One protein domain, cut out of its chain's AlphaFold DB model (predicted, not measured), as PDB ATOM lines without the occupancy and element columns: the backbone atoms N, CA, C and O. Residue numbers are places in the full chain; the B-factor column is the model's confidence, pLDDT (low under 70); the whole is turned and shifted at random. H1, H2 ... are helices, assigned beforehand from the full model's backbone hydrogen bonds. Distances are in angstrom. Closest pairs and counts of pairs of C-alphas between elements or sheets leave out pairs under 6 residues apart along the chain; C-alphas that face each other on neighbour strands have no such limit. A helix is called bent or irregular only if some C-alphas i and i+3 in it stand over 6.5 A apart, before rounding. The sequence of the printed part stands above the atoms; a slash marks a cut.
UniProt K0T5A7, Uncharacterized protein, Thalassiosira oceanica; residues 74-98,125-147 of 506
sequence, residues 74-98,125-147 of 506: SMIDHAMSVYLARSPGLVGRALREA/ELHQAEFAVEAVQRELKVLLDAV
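This is residues 74 to 98 and 125 to 147 of the 506 residues of an uncharacterized protein of Thalassiosira oceanica (UniProt K0T5A7). Two helices run opposite ways and cross at a single place: the second arm, H1b, of a bent first helix packs across H2, while the first arm, H1a, reaches away with no helix beside it. Residues 74 to 89 of H1 and residues 141 to 147 of H2 stick out free. The printed part has 48 residues, with two named helices, H1 then H2, and no named strand; its class is all helix. It is loose, with a radius of gyration of the C-alphas of 12.5 A, and it spans 41 by 20 by 15 A, a rod in outline.

H1, residues 74 to 97, was assigned as one helix by its hydrogen bonds, but it is bent: C-alphas 85 and 88 are 7.1 A apart. Its arms are H1a, residues 74 to 85, and H1b, residues 88 to 97; their lines stand at a steep tilt of 42 degrees. H1b and H2, residues 125 to 147, touch, with 5 pairs of C-alphas within 8 A. The closest C-alphas of the two are those of Ala 94 and Ala 135, 6.4 A apart. H2 touches H1b with residues 132 to 136 alone. The two run opposite ways at a steep tilt of 54 degrees. H1a and H2 are apart. In H1a, H1b and H2 every O i to N i+4 pair is within hydrogen-bond range.

H1a begins at C-alpha 74, at (119.110, 119.546, 145.890), and is 16.4 A from first to last C-alpha. H1b begins at C-alpha 88, at (135.411, 129.995, 157.617), and is 14.2 A long. H2 is 33.0 A long and ends at C-alpha 147, at (120.377, 135.998, 146.530).

The two C-alphas farthest apart are those of Ser 74 and Glu 125, at 40.9 A. Residues 99 to 124 are not printed, and C-alphas 98 and 125 are 11.9 A apart across this cut. The mean pLDDT of the printed part is 75.8; it is under 70 at residues 84, 87 to 92, 94 to 95 and 98.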
ATOM      1  N   SER A  74     117.824 119.300 146.558       74.25
ATOM      2  CA  SER A  74     119.110 119.546 145.890       74.25
ATOM      3  C   SER A  74     119.576 121.006 146.012       74.25
ATOM      4  O   SER A  74     120.747 121.267 146.320       74.25
ATOM      5  N   MET A  75     118.674 121.973 145.824       75.69
ATOM      6  CA  MET A  75     118.997 123.399 145.952       75.69
ATOM      7  C   MET A  75     119.375 123.786 147.387       75.69
ATOM      8  O   MET A  75     120.334 124.542 147.591       75.69
ATOM      9  N   ILE A  76     118.676 123.240 148.385       75.25
ATOM     10  CA  ILE A  76     118.965 123.480 149.805       75.25
ATOM     11  C   ILE A  76     120.336 122.905 150.178       75.25
ATOM     12  O   ILE A  76     121.153 123.609 150.783       75.25
ATOM     13  N   ASP A  77     120.628 121.672 149.765       75.25
ATOM     14  CA  ASP A  77     121.922 121.029 150.004       75.25
ATOM     15  C   ASP A  77     123.068 121.784 149.317       75.25
ATOM     16  O   ASP A  77     124.143 121.988 149.902       75.25
ATOM     17  N   HIS A  78     122.831 122.285 148.101       80.06
ATOM     18  CA  HIS A  78     123.790 123.124 147.395       80.06
ATOM     19  C   HIS A  78     124.053 124.439 148.146       80.06
ATOM     20  O   HIS A  78     125.217 124.763 148.416       80.06
ATOM     21  N   ALA A  79     123.010 125.161 148.564       75.38
ATOM     22  CA  ALA A  79     123.135 126.412 149.314       75.38
ATOM     23  C   ALA A  79     123.866 126.216 150.657       75.38
ATOM     24  O   ALA A  79     124.791 126.968 150.991       75.38
ATOM     25  N   MET A  80     123.526 125.149 151.388       72.38
ATOM     26  CA  MET A  80     124.200 124.730 152.619       72.38
ATOM     27  C   MET A  80     125.688 124.439 152.389       72.38
ATOM     28  O   MET A  80     126.539 124.889 153.165       72.38
ATOM     29  N   SER A  81     126.029 123.735 151.306       73.31
ATOM     30  CA  SER A  81     127.419 123.411 150.969       73.31
ATOM     31  C   SER A  81     128.252 124.663 150.659       73.31
ATOM     32  O   SER A  81     129.388 124.787 151.128       73.31
ATOM     33  N   VAL A  82     127.675 125.638 149.946       77.88
ATOM     34  CA  VAL A  82     128.325 126.916 149.620       77.88
ATOM     35  C   VAL A  82     128.528 127.756 150.880       77.88
ATOM     36  O   VAL A  82     129.608 128.329 151.070       77.88
ATOM     37  N   TYR A  83     127.533 127.794 151.769       72.00
ATOM     38  CA  TYR A  83     127.631 128.493 153.048       72.00
ATOM     39  C   TYR A  83     128.713 127.878 153.949       72.00
ATOM     40  O   TYR A  83     129.591 128.592 154.441       72.00
ATOM     41  N   LEU A  84     128.727 126.553 154.111       68.75
ATOM     42  CA  LEU A  84     129.743 125.856 154.906       68.75
ATOM     43  C   LEU A  84     131.152 126.013 154.318       68.75
ATOM     44  O   LEU A  84     132.105 126.182 155.076       68.75
ATOM     45  N   ALA A  85     131.295 126.038 152.991       71.12
ATOM     46  CA  ALA A  85     132.586 126.252 152.336       71.12
ATOM     47  C   ALA A  85     133.108 127.695 152.486       71.12
ATOM     48  O   ALA A  85     134.321 127.906 152.573       71.12
ATOM     49  N   ARG A  86     132.220 128.700 152.516       70.62
ATOM     50  CA  ARG A  86     132.596 130.126 152.584       70.62
ATOM     51  C   ARG A  86     132.632 130.699 154.000       70.62
ATOM     52  O   ARG A  86     133.380 131.649 154.237       70.62
ATOM     53  N   SER A  87     131.890 130.122 154.944       65.62
ATOM     54  CA  SER A  87     131.791 130.617 156.323       65.62
ATOM     55  C   SER A  87     133.137 130.748 157.058       65.62
ATOM     56  O   SER A  87     133.341 131.789 157.688       65.62
ATOM     57  N   PRO A  88     134.128 129.834 156.928       67.25
ATOM     58  CA  PRO A  88     135.411 129.995 157.617       67.25
ATOM     59  C   PRO A  88     136.222 131.168 157.047       67.25
ATOM     60  O   PRO A  88     136.954 131.845 157.770       67.25
ATOM     61  N   GLY A  89     136.065 131.435 155.745       69.44
ATOM     62  CA  GLY A  89     136.701 132.556 155.061       69.44
ATOM     63  C   GLY A  89     136.077 133.900 155.429       69.44
ATOM     64  O   GLY A  89     136.809 134.866 155.627       69.44
ATOM     65  N   LEU A  90     134.750 133.956 155.574       68.56
ATOM     66  CA  LEU A  90     134.027 135.171 155.965       68.56
ATOM     67  C   LEU A  90     134.325 135.568 157.412       68.56
ATOM     68  O   LEU A  90     134.649 136.725 157.667       68.56
ATOM     69  N   VAL A  91     134.319 134.606 158.340       62.09
ATOM     70  CA  VAL A  91     134.686 134.861 159.742       62.09
ATOM     71  C   VAL A  91     136.151 135.293 159.844       62.09
ATOM     72  O   VAL A  91     136.457 136.279 160.511       62.09
ATOM     73  N   GLY A  92     137.062 134.631 159.121       63.28
ATOM     74  CA  GLY A  92     138.472 135.029 159.080       63.28
ATOM     75  C   GLY A  92     138.692 136.432 158.501       63.28
ATOM     76  O   GLY A  92     139.519 137.189 159.007       63.28
ATOM     77  N   ARG A  93     137.926 136.813 157.472       70.44
ATOM     78  CA  ARG A  93     138.003 138.142 156.852       70.44
ATOM     79  C   ARG A  93     137.417 139.225 157.757       70.44
ATOM     80  O   ARG A  93     138.075 140.242 157.947       70.44
ATOM     81  N   ALA A  94     136.271 138.967 158.386       65.56
ATOM     82  CA  ALA A  94     135.655 139.870 159.355       65.56
ATOM     83  C   ALA A  94     136.563 140.102 160.576       65.56
ATOM     84  O   ALA A  94     136.738 141.237 161.008       65.56
ATOM     85  N   LEU A  95     137.218 139.053 161.089       61.44
ATOM     86  CA  LEU A  95     138.179 139.169 162.194       61.44
ATOM     87  C   LEU A  95     139.445 139.943 161.796       61.44
ATOM     88  O   LEU A  95     139.971 140.719 162.598       61.44
ATOM     89  N   ARG A  96     139.924 139.773 160.558       71.88
ATOM     90  CA  ARG A  96     141.063 140.529 160.019       71.88
ATOM     91  C   ARG A  96     140.720 142.002 159.796       71.88
ATOM     92  O   ARG A  96     141.513 142.869 160.155       71.88
ATOM     93  N   GLU A  97     139.544 142.293 159.251       70.81
ATOM     94  CA  GLU A  97     139.050 143.662 159.052       70.81
ATOM     95  C   GLU A  97     138.742 144.365 160.379       70.81
ATOM     96  O   GLU A  97     139.007 145.559 160.515       70.81
ATOM     97  N   ALA A  98     138.294 143.623 161.394       66.38
ATOM     98  CA  ALA A  98     138.133 144.114 162.763       66.38
ATOM     99  C   ALA A  98     139.463 144.282 163.527       66.38
ATOM    100  O   ALA A  98     139.453 144.696 164.686       66.38
ATOM    101  N   GLU A 125     136.725 144.551 175.072       70.62
ATOM    102  CA  GLU A 125     136.303 143.278 174.485       70.62
ATOM    103  C   GLU A 125     134.835 143.324 174.034       70.62
ATOM    104  O   GLU A 125     134.504 142.871 172.938       70.62
ATOM    105  N   LEU A 126     133.963 143.978 174.811       73.44
ATOM    106  CA  LEU A 126     132.547 144.137 174.473       73.44
ATOM    107  C   LEU A 126     132.345 145.041 173.245       73.44
ATOM    108  O   LEU A 126     131.558 144.708 172.361       73.44
ATOM    109  N   HIS A 127     133.112 146.130 173.131       76.19
ATOM    110  CA  HIS A 127     133.107 146.986 171.938       76.19
ATOM    111  C   HIS A 127     133.658 146.263 170.697       76.19
ATOM    112  O   HIS A 127     133.193 146.494 169.580       76.19
ATOM    113  N   GLN A 128     134.649 145.387 170.875       75.88
ATOM    114  CA  GLN A 128     135.214 144.604 169.780       75.88
ATOM    115  C   GLN A 128     134.247 143.508 169.311       75.88
ATOM    116  O   GLN A 128     134.106 143.292 168.105       75.88
ATOM    117  N   ALA A 129     133.527 142.874 170.240       72.75
ATOM    118  CA  ALA A 129     132.454 141.936 169.930       72.75
ATOM    119  C   ALA A 129     131.285 142.627 169.210       72.75
ATOM    120  O   ALA A 129     130.798 142.110 168.206       72.75
ATOM    121  N   GLU A 130     130.882 143.820 169.657       79.69
ATOM    122  CA  GLU A 130     129.838 144.618 168.998       79.69
ATOM    123  C   GLU A 130     130.229 144.964 167.553       79.69
ATOM    124  O   GLU A 130     129.441 144.757 166.628       79.69
ATOM    125  N   PHE A 131     131.478 145.386 167.328       86.31
ATOM    126  CA  PHE A 131     131.980 145.673 165.983       86.31
ATOM    127  C   PHE A 131     132.021 144.427 165.085       86.31
ATOM    128  O   PHE A 131     131.648 144.496 163.912       86.31
ATOM    129  N   ALA A 132     132.442 143.277 165.621       81.00
ATOM    130  CA  ALA A 132     132.472 142.021 164.873       81.00
ATOM    131  C   ALA A 132     131.059 141.559 164.474       81.00
ATOM    132  O   ALA A 132     130.851 141.134 163.337       81.00
ATOM    133  N   VAL A 133     130.077 141.694 165.371       83.19
ATOM    134  CA  VAL A 133     128.673 141.366 165.081       83.19
ATOM    135  C   VAL A 133     128.098 142.300 164.015       83.19
ATOM    136  O   VAL A 133     127.459 141.820 163.079       83.19
ATOM    137  N   GLU A 134     128.365 143.608 164.089       84.94
ATOM    138  CA  GLU A 134     127.938 144.546 163.042       84.94
ATOM    139  C   GLU A 134     128.556 144.221 161.674       84.94
ATOM    140  O   GLU A 134     127.874 144.326 160.651       84.94
ATOM    141  N   ALA A 135     129.831 143.824 161.634       85.00
ATOM    142  CA  ALA A 135     130.501 143.440 160.393       85.00
ATOM    143  C   ALA A 135     129.850 142.196 159.766       85.00
ATOM    144  O   ALA A 135     129.527 142.205 158.578       85.00
ATOM    145  N   VAL A 136     129.566 141.167 160.574       82.25
ATOM    146  CA  VAL A 136     128.869 139.955 160.115       82.25
ATOM    147  C   VAL A 136     127.457 140.277 159.624       82.25
ATOM    148  O   VAL A 136     127.051 139.776 158.580       82.25
ATOM    149  N   GLN A 137     126.717 141.149 160.316       83.88
ATOM    150  CA  GLN A 137     125.379 141.562 159.879       83.88
ATOM    151  C   GLN A 137     125.397 142.299 158.533       83.88
ATOM    152  O   GLN A 137     124.493 142.105 157.720       83.88
ATOM    153  N   ARG A 138     126.412 143.136 158.275       84.81
ATOM    154  CA  ARG A 138     126.558 143.824 156.981       84.81
ATOM    155  C   ARG A 138     126.845 142.844 155.850       84.81
ATOM    156  O   ARG A 138     126.195 142.937 154.815       84.81
ATOM    157  N   GLU A 139     127.759 141.899 156.057       84.25
ATOM    158  CA  GLU A 139     128.073 140.866 155.060       84.25
ATOM    159  C   GLU A 139     126.873 139.947 154.795       84.25
ATOM    160  O   GLU A 139     126.562 139.655 153.641       84.25
ATOM    161  N   LEU A 140     126.141 139.552 155.845       84.00
ATOM    162  CA  LEU A 140     124.929 138.746 155.704       84.00
ATOM    163  C   LEU A 140     123.871 139.477 154.874       84.00
ATOM    164  O   LEU A 140     123.230 138.864 154.028       84.00
ATOM    165  N   LYS A 141     123.718 140.790 155.077       89.56
ATOM    166  CA  LYS A 141     122.788 141.602 154.292       89.56
ATOM    167  C   LYS A 141     123.177 141.658 152.814       89.56
ATOM    168  O   LYS A 141     122.314 141.480 151.971       89.56
ATOM    169  N   VAL A 142     124.460 141.859 152.506       86.94
ATOM    170  CA  VAL A 142     124.947 141.873 151.114       86.94
ATOM    171  C   VAL A 142     124.714 140.524 150.431       86.94
ATOM    172  O   VAL A 142     124.332 140.489 149.267       86.94
ATOM    173  N   LEU A 143     124.918 139.415 151.148       83.00
ATOM    174  CA  LEU A 143     124.619 138.080 150.628       83.00
ATOM    175  C   LEU A 143     123.120 137.870 150.403       83.00
ATOM    176  O   LEU A 143     122.755 137.287 149.390       83.00
ATOM    177  N   LEU A 144     122.271 138.339 151.321       85.06
ATOM    178  CA  LEU A 144     120.820 138.219 151.186       85.06
ATOM    179  C   LEU A 144     120.308 139.018 149.983       85.06
ATOM    180  O   LEU A 144     119.551 138.482 149.184       85.06
ATOM    181  N   ASP A 145     120.773 140.261 149.837       80.25
ATOM    182  CA  ASP A 145     120.423 141.127 148.708       80.25
ATOM    183  C   ASP A 145     120.877 140.478 147.381       80.25
ATOM    184  O   ASP A 145     120.110 140.431 146.433       80.25
ATOM    185  N   ALA A 146     122.066 139.863 147.332       79.44
ATOM    186  CA  ALA A 146     122.549 139.173 146.129       79.44
ATOM    187  C   ALA A 146     121.767 137.893 145.772       79.44
ATOM    188  O   ALA A 146     121.694 137.532 144.600       79.44
ATOM    189  N   VAL A 147     121.228 137.177 146.767       79.44
ATOM    190  CA  VAL A 147     120.377 135.998 146.530       79.44
ATOM    191  C   VAL A 147     118.996 136.428 146.045       79.44
ATOM    192  O   VAL A 147     118.475 135.814 145.121       79.44
TER     193      VAL A 147